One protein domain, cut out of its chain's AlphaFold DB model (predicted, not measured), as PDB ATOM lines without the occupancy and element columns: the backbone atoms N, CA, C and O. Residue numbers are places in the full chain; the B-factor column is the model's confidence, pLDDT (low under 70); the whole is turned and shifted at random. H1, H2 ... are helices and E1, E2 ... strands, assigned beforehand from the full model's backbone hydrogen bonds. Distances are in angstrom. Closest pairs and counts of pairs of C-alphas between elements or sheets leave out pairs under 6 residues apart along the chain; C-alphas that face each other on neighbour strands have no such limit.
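Overview. This is residues 20 to 95 of the 97 residues of an uncharacterized protein of Clostridium sp. (UniProt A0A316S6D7). A twisted six-stranded sheet, E1 - E2 - E3 - E6 - E7 - E8, makes the body, and from its inner strands E3 and E6 the hairpin E4 and E5 reaches away, its tip, residues 53 to 58, sticking out. The short helix H1 packs in the corner between the sheet and the base of that hairpin. The printed part has 76 residues, mostly strand by class, with eight named strands followed by one named helix; both sheets are antiparallel. It is compact, with a radius of gyration of the C-alphas of 12.8 A, and elongated, spanning 43 by 26 by 19 A.

Arrangement. E3, residues 43 to 47, and E6, residues 64 to 67, are antiparallel neighbours at 144 degrees, with N 45 and O 66 2.8 A apart, within hydrogen-bond range. E2, residues 35 to 38, forms a hairpin with E3, N 37 to O 44 being 2.8 A, and another with the edge strand E1, residues 26 to 29, N 28 to O 36 being 2.8 A; E1 E2 E3 is a meander, each strand the antiparallel neighbour of the one before. E6, E7, residues 72 to 74, and the edge strand E8, residues 81 to 83, form a second meander, with N 74 to O 65 at 2.8 A and N 73 to O 82 at 2.8 A. E3 runs on into E4, residues 50 to 54, at 48 degrees, and E5, residues 57 to 61, runs on into E6 at 52 degrees; in the hairpin E4 and E5, N 52 and O 59 are 2.8 A apart. H1, residues 86 to 93, is on the six-stranded sheet at a height of 8.8 A, only just over E6 with 3 C-alphas, and across the strands at 72 degrees to E6 on the local plane. The closest C-alphas of H1 and E3 are those of His 92 and Ile 47, 6.7 A. In H1 every O i to N i+4 pair is within hydrogen-bond range.

Along the chain. E1 begins at C-alpha 26 (184.514, 227.708, 121.696), and H1, 10.4 A long, ends at C-alpha 93 (174.749, 204.754, 118.609). E3 measures 13.0 A, E4 12.5 A and E5 12.4 A.

Size, cuts and confidence. The C-alphas of Gly 40 and Asp 56, the two farthest apart, are 43.4 A apart. The printed part has no cut and no long link. Mean pLDDT of the printed part is 80.7; residues 32, 52 to 54, 56 to 57 and 94 to 95 are under 70.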
ATOM      1  N   GLU A  20     181.319 224.045 112.219       81.69
ATOM      2  CA  GLU A  20     180.846 225.319 112.742       81.69
ATOM      3  C   GLU A  20     180.184 225.068 114.095       81.69
ATOM      4  O   GLU A  20     179.341 224.182 114.218       81.69
ATOM      5  N   GLY A  21     180.645 225.776 115.123       81.56
ATOM      6  CA  GLY A  21     180.129 225.630 116.477       81.56
ATOM      7  C   GLY A  21     178.837 226.402 116.686       81.56
ATOM      8  O   GLY A  21     178.599 227.373 115.968       81.56
ATOM      9  N   PRO A  22     178.053 226.046 117.715       83.50
ATOM     10  CA  PRO A  22     176.954 226.886 118.155       83.50
ATOM     11  C   PRO A  22     177.445 228.288 118.534       83.50
ATOM     12  O   PRO A  22     178.599 228.477 118.936       83.50
ATOM     13  N   LYS A  23     176.563 229.281 118.425       84.06
ATOM     14  CA  LYS A  23     176.870 230.665 118.788       84.06
ATOM     15  C   LYS A  23     177.381 230.744 120.230       84.06
ATOM     16  O   LYS A  23     176.848 230.084 121.115       84.06
ATOM     17  N   ASP A  24     178.429 231.537 120.452       82.75
ATOM     18  CA  ASP A  24     179.100 231.699 121.751       82.75
ATOM     19  C   ASP A  24     179.788 230.424 122.295       82.75
ATOM     20  O   ASP A  24     180.189 230.379 123.460       82.75
ATOM     21  N   PHE A  25     179.986 229.388 121.463       86.69
ATOM     22  CA  PHE A  25     180.770 228.208 121.834       86.69
ATOM     23  C   PHE A  25     182.183 228.285 121.265       86.69
ATOM     24  O   PHE A  25     182.416 228.509 120.077       86.69
ATOM     25  N   PHE A  26     183.152 227.970 122.115       85.50
ATOM     26  CA  PHE A  26     184.514 227.708 121.696       85.50
ATOM     27  C   PHE A  26     184.643 226.269 121.197       85.50
ATOM     28  O   PHE A  26     184.515 225.316 121.971       85.50
ATOM     29  N   VAL A  27     184.913 226.109 119.901       87.56
ATOM     30  CA  VAL A  27     185.140 224.798 119.280       87.56
ATOM     31  C   VAL A  27     186.623 224.438 119.292       87.56
ATOM     32  O   VAL A  27     187.449 225.182 118.753       87.56
ATOM     33  N   TYR A  28     186.945 223.255 119.801       84.88
ATOM     34  CA  TYR A  28     188.286 222.679 119.849       84.88
ATOM     35  C   TYR A  28     188.288 221.223 119.370       84.88
ATOM     36  O   TYR A  28     187.257 220.561 119.320       84.88
ATOM     37  N   LYS A  29     189.461 220.722 118.980       85.12
ATOM     38  CA  LYS A  29     189.659 219.319 118.604       85.12
ATOM     39  C   LYS A  29     190.200 218.575 119.823       85.12
ATOM     40  O   LYS A  29     191.244 218.955 120.342       85.12
ATOM     41  N   GLY A  30     189.458 217.586 120.303       78.56
ATOM     42  CA  GLY A  30     189.868 216.718 121.400       78.56
ATOM     43  C   GLY A  30     190.657 215.503 120.918       78.56
ATOM     44  O   GLY A  30     191.044 215.398 119.747       78.56
ATOM     45  N   GLU A  31     190.873 214.568 121.838       71.88
ATOM     46  CA  GLU A  31     191.502 213.279 121.554       71.88
ATOM     47  C   GLU A  31     190.697 212.479 120.513       71.88
ATOM     48  O   GLU A  31     189.502 212.712 120.306       71.88
ATOM     49  N   PHE A  32     191.375 211.578 119.795       69.50
ATOM     50  CA  PHE A  32     190.797 210.771 118.704       69.50
ATOM     51  C   PHE A  32     190.230 211.586 117.523       69.50
ATOM     52  O   PHE A  32     189.521 211.074 116.663       69.50
ATOM     53  N   GLY A  33     190.563 212.878 117.443       72.75
ATOM     54  CA  GLY A  33     190.135 213.751 116.353       72.75
ATOM     55  C   GLY A  33     188.652 214.122 116.384       72.75
ATOM     56  O   GLY A  33     188.122 214.577 115.367       72.75
ATOM     57  N   ILE A  34     187.999 213.957 117.536       80.50
ATOM     58  CA  ILE A  34     186.618 214.376 117.776       80.50
ATOM     59  C   ILE A  34     186.604 215.878 118.064       80.50
ATOM     60  O   ILE A  34     187.419 216.382 118.836       80.50
ATOM     61  N   TYR A  35     185.681 216.616 117.453       86.75
ATOM     62  CA  TYR A  35     185.502 218.031 117.766       86.75
ATOM     63  C   TYR A  35     184.566 218.199 118.962       86.75
ATOM     64  O   TYR A  35     183.551 217.519 119.072       86.75
ATOM     65  N   PHE A  36     184.901 219.134 119.838       87.00
ATOM     66  CA  PHE A  36     184.096 219.530 120.982       87.00
ATOM     67  C   PHE A  36     183.827 221.028 120.923       87.00
ATOM     68  O   PHE A  36     184.641 221.788 120.408       87.00
ATOM     69  N   ALA A  37     182.702 221.453 121.476       88.69
ATOM     70  CA  ALA A  37     182.323 222.849 121.604       88.69
ATOM     71  C   ALA A  37     181.922 223.131 123.055       88.69
ATOM     72  O   ALA A  37     181.276 222.297 123.686       88.69
ATOM     73  N   THR A  38     182.288 224.281 123.617       86.62
ATOM     74  CA  THR A  38     181.821 224.665 124.958       86.62
ATOM     75  C   THR A  38     181.660 226.168 125.125       86.62
ATOM     76  O   THR A  38     182.463 226.936 124.609       86.62
ATOM     77  N   ASN A  39     180.647 226.579 125.887       85.50
ATOM     78  CA  ASN A  39     180.432 227.962 126.329       85.50
ATOM     79  C   ASN A  39     180.696 228.147 127.841       85.50
ATOM     80  O   ASN A  39     180.205 229.092 128.455       85.50
ATOM     81  N   GLY A  40     181.399 227.201 128.475       81.62
ATOM     82  CA  GLY A  40     181.667 227.193 129.919       81.62
ATOM     83  C   GLY A  40     180.545 226.612 130.788       81.62
ATOM     84  O   GLY A  40     180.800 226.275 131.940       81.62
ATOM     85  N   LYS A  41     179.327 226.436 130.253       84.19
ATOM     86  CA  LYS A  41     178.204 225.771 130.946       84.19
ATOM     87  C   LYS A  41     177.836 224.439 130.301       84.19
ATOM     88  O   LYS A  41     177.659 223.437 130.983       84.19
ATOM     89  N   VAL A  42     177.725 224.444 128.978       85.00
ATOM     90  CA  VAL A  42     177.378 223.297 128.143       85.00
ATOM     91  C   VAL A  42     178.636 222.843 127.418       85.00
ATOM     92  O   VAL A  42     179.448 223.659 126.965       85.00
ATOM     93  N   LYS A  43     178.813 221.528 127.313       88.44
ATOM     94  CA  LYS A  43     179.879 220.919 126.523       88.44
ATOM     95  C   LYS A  43     179.220 220.013 125.501       88.44
ATOM     96  O   LYS A  43     178.496 219.098 125.865       88.44
ATOM     97  N   ALA A  44     179.477 220.273 124.232       88.50
ATOM     98  CA  ALA A  44     178.954 219.499 123.126       88.50
ATOM     99  C   ALA A  44     180.075 218.727 122.429       88.50
ATOM    100  O   ALA A  44     181.196 219.223 122.316       88.50
ATOM    101  N   CYS A  45     179.780 217.524 121.950       88.56
ATOM    102  CA  CYS A  45     180.618 216.778 121.024       88.56
ATOM    103  C   CYS A  45     180.014 216.819 119.619       88.56
ATOM    104  O   CYS A  45     178.796 216.841 119.438       88.56
ATOM    105  N   TRP A  46     180.881 216.855 118.615       87.75
ATOM    106  CA  TRP A  46     180.480 216.803 117.221       87.75
ATOM    107  C   TRP A  46     180.204 215.363 116.816       87.75
ATOM    108  O   TRP A  46     181.107 214.521 116.829       87.75
ATOM    109  N   ILE A  47     178.972 215.100 116.401       84.50
ATOM    110  CA  ILE A  47     178.601 213.866 115.727       84.50
ATOM    111  C   ILE A  47     178.778 214.103 114.231       84.50
ATOM    112  O   ILE A  47     178.128 214.968 113.643       84.50
ATOM    113  N   LYS A  48     179.705 213.363 113.616       80.88
ATOM    114  CA  LYS A  48     180.012 213.501 112.188       80.88
ATOM    115  C   LYS A  48     178.791 213.116 111.341       80.88
ATOM    116  O   LYS A  48     178.075 212.189 111.725       80.88
ATOM    117  N   PRO A  49     178.566 213.779 110.191       80.81
ATOM    118  CA  PRO A  49     177.533 213.361 109.247       80.81
ATOM    119  C   PRO A  49     177.743 211.900 108.843       80.81
ATOM    120  O   PRO A  49     178.879 211.461 108.658       80.81
ATOM    121  N   CYS A  50     176.651 211.157 108.707       73.25
ATOM    122  CA  CYS A  50     176.675 209.745 108.345       73.25
ATOM    123  C   CYS A  50     175.726 209.497 107.173       73.25
ATOM    124  O   CYS A  50     174.678 210.130 107.071       73.25
ATOM    125  N   THR A  51     176.086 208.580 106.280       75.06
ATOM    126  CA  THR A  51     175.173 208.130 105.225       75.06
ATOM    127  C   THR A  51     174.545 206.822 105.671       75.06
ATOM    128  O   THR A  51     175.235 205.818 105.822       75.06
ATOM    129  N   LEU A  52     173.236 206.846 105.891       69.62
ATOM    130  CA  LEU A  52     172.441 205.667 106.172       69.62
ATOM    131  C   LEU A  52     172.023 205.031 104.841       69.62
ATOM    132  O   LEU A  52     171.357 205.672 104.030       69.62
ATOM    133  N   CYS A  53     172.410 203.779 104.616       66.12
ATOM    134  CA  CYS A  53     171.939 202.994 103.476       66.12
ATOM    135  C   CYS A  53     170.769 202.118 103.939       66.12
ATOM    136  O   CYS A  53     170.983 201.157 104.679       66.12
ATOM    137  N   ILE A  54     169.542 202.451 103.532       67.44
ATOM    138  CA  ILE A  54     168.358 201.611 103.749       67.44
ATOM    139  C   ILE A  54     167.976 201.009 102.394       67.44
ATOM    140  O   ILE A  54     167.350 201.668 101.568       67.44
ATOM    141  N   GLY A  55     168.379 199.760 102.145       70.75
ATOM    142  CA  GLY A  55     168.229 199.143 100.821       70.75
ATOM    143  C   GLY A  55     169.036 199.902  99.761       70.75
ATOM    144  O   GLY A  55     170.225 200.147  99.960       70.75
ATOM    145  N   ASP A  56     168.386 200.299  98.664       68.31
ATOM    146  CA  ASP A  56     168.973 201.133  97.601       68.31
ATOM    147  C   ASP A  56     168.946 202.645  97.907       68.31
ATOM    148  O   ASP A  56     169.568 203.437  97.193       68.31
ATOM    149  N   GLU A  57     168.258 203.075  98.972       69.69
ATOM    150  CA  GLU A  57     168.140 204.490  99.319       69.69
ATOM    151  C   GLU A  57     169.278 204.935 100.251       69.69
ATOM    152  O   GLU A  57     169.510 204.373 101.326       69.69
ATOM    153  N   LYS A  58     169.996 205.983  99.832       72.62
ATOM    154  CA  LYS A  58     171.049 206.629 100.623       72.62
ATOM    155  C   LYS A  58     170.488 207.880 101.282       72.62
ATOM    156  O   LYS A  58     170.336 208.912 100.629       72.62
ATOM    157  N   LYS A  59     170.237 207.813 102.586       76.50
ATOM    158  CA  LYS A  59     169.831 208.962 103.395       76.50
ATOM    159  C   LYS A  59     171.059 209.581 104.054       76.50
ATOM    160  O   LYS A  59     171.718 208.956 104.879       76.50
ATOM    161  N   ILE A  60     171.376 210.820 103.692       77.62
ATOM    162  CA  ILE A  60     172.478 211.568 104.309       77.62
ATOM    163  C   ILE A  60     171.947 212.220 105.584       77.62
ATOM    164  O   ILE A  60     171.090 213.101 105.525       77.62
ATOM    165  N   LEU A  61     172.457 211.786 106.733       78.50
ATOM    166  CA  LEU A  61     172.196 212.420 108.017       78.50
ATOM    167  C   LEU A  61     173.251 213.510 108.259       78.50
ATOM    168  O   LEU A  61     174.454 213.211 108.235       78.50
ATOM    169  N   PRO A  62     172.840 214.775 108.468       80.81
ATOM    170  CA  PRO A  62     173.774 215.858 108.739       80.81
ATOM    171  C   PRO A  62     174.512 215.629 110.064       80.81
ATOM    172  O   PRO A  62     174.069 214.884 110.939       80.81
ATOM    173  N   GLY A  63     175.676 216.260 110.207       84.25
ATOM    174  CA  GLY A  63     176.377 216.287 111.487       84.25
ATOM    175  C   GLY A  63     175.691 217.249 112.449       84.25
ATOM    176  O   GLY A  63     175.098 218.238 112.017       84.25
ATOM    177  N   PHE A  64     175.775 216.968 113.743       86.31
ATOM    178  CA  PHE A  64     175.153 217.798 114.771       86.31
ATOM    179  C   PHE A  64     175.990 217.843 116.048       86.31
ATOM    180  O   PHE A  64     176.829 216.978 116.311       86.31
ATOM    181  N   TRP A  65     175.744 218.867 116.861       89.25
ATOM    182  CA  TRP A  65     176.348 219.009 118.179       89.25
ATOM    183  C   TRP A  65     175.485 218.307 119.217       89.25
ATOM    184  O   TRP A  65     174.345 218.700 119.444       89.25
ATOM    185  N   LYS A  66     176.014 217.273 119.863       88.88
ATOM    186  CA  LYS A  66     175.347 216.577 120.965       88.88
ATOM    187  C   LYS A  66     175.889 217.096 122.286       88.88
ATOM    188  O   LYS A  66     177.101 217.128 122.463       88.88
ATOM    189  N   ASP A  67     175.028 217.450 123.229       89.69
ATOM    190  CA  ASP A  67     175.470 217.702 124.598       89.69
ATOM    191  C   ASP A  67     176.089 216.425 125.199       89.69
ATOM    192  O   ASP A  67     175.568 215.320 125.048       89.69
ATOM    193  N   VAL A  68     177.237 216.551 125.861       85.06
ATOM    194  CA  VAL A  68     177.953 215.383 126.402       85.06
ATOM    195  C   VAL A  68     177.300 214.838 127.669       85.06
ATOM    196  O   VAL A  68     177.486 213.668 127.988       85.06
ATOM    197  N   ASN A  69     176.532 215.670 128.376       84.00
ATOM    198  CA  ASN A  69     175.928 215.340 129.665       84.00
ATOM    199  C   ASN A  69     174.467 214.880 129.540       84.00
ATOM    200  O   ASN A  69     173.857 214.477 130.530       84.00
ATOM    201  N   SER A  70     173.880 214.944 128.344       82.06
ATOM    202  CA  SER A  70     172.478 214.619 128.113       82.06
ATOM    203  C   SER A  70     172.243 214.035 126.722       82.06
ATOM    204  O   SER A  70     173.053 214.150 125.808       82.06
ATOM    205  N   ASN A  71     171.085 213.406 126.530       81.81
ATOM    206  CA  ASN A  71     170.659 212.913 125.218       81.81
ATOM    207  C   ASN A  71     169.957 214.007 124.394       81.81
ATOM    208  O   ASN A  71     168.909 213.775 123.787       81.81
ATOM    209  N   LYS A  72     170.515 215.219 124.416       87.00
ATOM    210  CA  LYS A  72     170.006 216.383 123.691       87.00
ATOM    211  C   LYS A  72     171.045 216.869 122.689       87.00
ATOM    212  O   LYS A  72     172.246 216.749 122.926       87.00
ATOM    213  N   LYS A  73     170.575 217.435 121.582       88.44
ATOM    214  CA  LYS A  73     171.420 218.185 120.658       88.44
ATOM    215  C   LYS A  73     171.400 219.669 121.008       88.44
ATOM    216  O   LYS A  73     170.396 220.180 121.508       88.44
ATOM    217  N   VAL A  74     172.527 220.322 120.768       88.12
ATOM    218  CA  VAL A  74     172.711 221.763 120.889       88.12
ATOM    219  C   VAL A  74     172.413 222.373 119.529       88.12
ATOM    220  O   VAL A  74     173.074 222.049 118.542       88.12
ATOM    221  N   GLU A  75     171.401 223.224 119.480       87.69
ATOM    222  CA  GLU A  75     171.078 223.999 118.287       87.69
ATOM    223  C   GLU A  75     172.113 225.115 118.067       87.69
ATOM    224  O   GLU A  75     172.825 225.535 118.985       87.69
ATOM    225  N   MET A  76     172.222 225.600 116.828       83.50
ATOM    226  CA  MET A  76     173.266 226.558 116.436       83.50
ATOM    227  C   MET A  76     173.120 227.935 117.103       83.50
ATOM    228  O   MET A  76     174.076 228.708 117.119       83.50
ATOM    229  N   ASP A  77     171.969 228.241 117.708       83.25
ATOM    230  CA  ASP A  77     171.784 229.430 118.547       83.25
ATOM    231  C   ASP A  77     172.592 229.372 119.856       83.25
ATOM    232  O   ASP A  77     172.739 230.394 120.522       83.25
ATOM    233  N   GLY A  78     173.114 228.197 120.231       71.06
ATOM    234  CA  GLY A  78     173.963 228.002 121.409       71.06
ATOM    235  C   GLY A  78     173.212 227.957 122.742       71.06
ATOM    236  O   GLY A  78     173.807 227.657 123.777       71.06
ATOM    237  N   THR A  79     171.903 228.208 122.758       74.00
ATOM    238  CA  THR A  79     171.111 228.201 123.997       74.00
ATOM    239  C   THR A  79     170.073 227.090 124.040       74.00
ATOM    240  O   THR A  79     169.738 226.603 125.123       74.00
ATOM    241  N   THR A  80     169.605 226.633 122.881       81.50
ATOM    242  CA  THR A  80     168.516 225.668 122.797       81.50
ATOM    243  C   THR A  80     169.045 224.236 122.801       81.50
ATOM    244  O   THR A  80     169.825 223.820 121.945       81.50
ATOM    245  N   LEU A  81     168.585 223.457 123.786       83.69
ATOM    246  CA  LEU A  81     168.815 222.016 123.865       83.69
ATOM    247  C   LEU A  81     167.540 221.276 123.474       83.69
ATOM    248  O   LEU A  81     166.580 221.240 124.253       83.69
ATOM    249  N   VAL A  82     167.540 220.635 122.311       87.44
ATOM    250  CA  VAL A  82     166.387 219.861 121.836       87.44
ATOM    251  C   VAL A  82     166.656 218.364 121.913       87.44
ATOM    252  O   VAL A  82     167.798 217.901 121.900       87.44
ATOM    253  N   LYS A  83     165.589 217.577 122.046       86.38
ATOM    254  CA  LYS A  83     165.693 216.118 122.057       86.38
ATOM    255  C   LYS A  83     166.165 215.636 120.683       86.38
ATOM    256  O   LYS A  83     165.672 216.118 119.667       86.38
ATOM    257  N   MET A  84     167.090 214.681 120.672       84.50
ATOM    258  CA  MET A  84     167.525 214.041 119.431       84.50
ATOM    259  C   MET A  84     166.369 213.264 118.787       84.50
ATOM    260  O   MET A  84     165.594 212.591 119.474       84.50
ATOM    261  N   SER A  85     166.284 213.338 117.465       83.12
ATOM    262  CA  SER A  85     165.422 212.491 116.641       83.12
ATOM    263  C   SER A  85     165.894 211.036 116.683       83.12
ATOM    264  O   SER A  85     167.047 210.758 117.009       83.12
ATOM    265  N   ASN A  86     165.033 210.088 116.308       81.94
ATOM    266  CA  ASN A  86     165.413 208.669 116.258       81.94
ATOM    267  C   ASN A  86     166.609 208.414 115.324       81.94
ATOM    268  O   ASN A  86     167.496 207.644 115.681       81.94
ATOM    269  N   ASP A  87     166.675 209.112 114.187       79.31
ATOM    270  CA  ASP A  87     167.807 209.039 113.254       79.31
ATOM    271  C   ASP A  87     169.117 209.559 113.878       79.31
ATOM    272  O   ASP A  87     170.168 208.943 113.729       79.31
ATOM    273  N   GLU A  88     169.054 210.667 114.623       81.69
ATOM    274  CA  GLU A  88     170.207 211.277 115.308       81.69
ATOM    275  C   GLU A  88     170.692 210.391 116.470       81.69
ATOM    276  O   GLU A  88     171.895 210.220 116.677       81.69
ATOM    277  N   MET A  89     169.761 209.769 117.204       80.50
ATOM    278  CA  MET A  89     170.090 208.776 118.231       80.50
ATOM    279  C   MET A  89     170.748 207.538 117.622       80.50
ATOM    280  O   MET A  89     171.724 207.037 118.178       80.50
ATOM    281  N   TRP A  90     170.254 207.069 116.473       78.31
ATOM    282  CA  TRP A  90     170.871 205.968 115.741       78.31
ATOM    283  C   TRP A  90     172.277 206.344 115.268       78.31
ATOM    284  O   TRP A  90     173.206 205.591 115.521       78.31
ATOM    285  N   GLN A  91     172.466 207.532 114.686       76.44
ATOM    286  CA  GLN A  91     173.770 208.045 114.244       76.44
ATOM    287  C   GLN A  91     174.779 208.179 115.392       76.44
ATOM    288  O   GLN A  91     175.969 207.941 115.205       76.44
ATOM    289  N   HIS A  92     174.315 208.532 116.594       75.31
ATOM    290  CA  HIS A  92     175.149 208.504 117.791       75.31
ATOM    291  C   HIS A  92     175.521 207.070 118.204       75.31
ATOM    292  O   HIS A  92     176.679 206.818 118.535       75.31
ATOM    293  N   ALA A  93     174.560 206.142 118.184       70.88
ATOM    294  CA  ALA A  93     174.749 204.754 118.609       70.88
ATOM    295  C   ALA A  93     175.597 203.926 117.631       70.88
ATOM    296  O   ALA A  93     176.330 203.037 118.053       70.88
ATOM    297  N   THR A  94     175.517 204.220 116.334       65.25
ATOM    298  CA  THR A  94     176.295 203.556 115.276       65.25
ATOM    299  C   THR A  94     177.591 204.274 114.942       65.25
ATOM    300  O   THR A  94     178.259 203.897 113.976       65.25
ATOM    301  N   GLY A  95     177.947 205.292 115.736       55.91
ATOM    302  CA  GLY A  95     179.161 206.074 115.585       55.91
ATOM    303  C   GLY A  95     180.374 205.173 115.389       55.91
ATOM    304  O   GLY A  95     180.881 204.580 116.336       55.91
TER     305      GLY A  95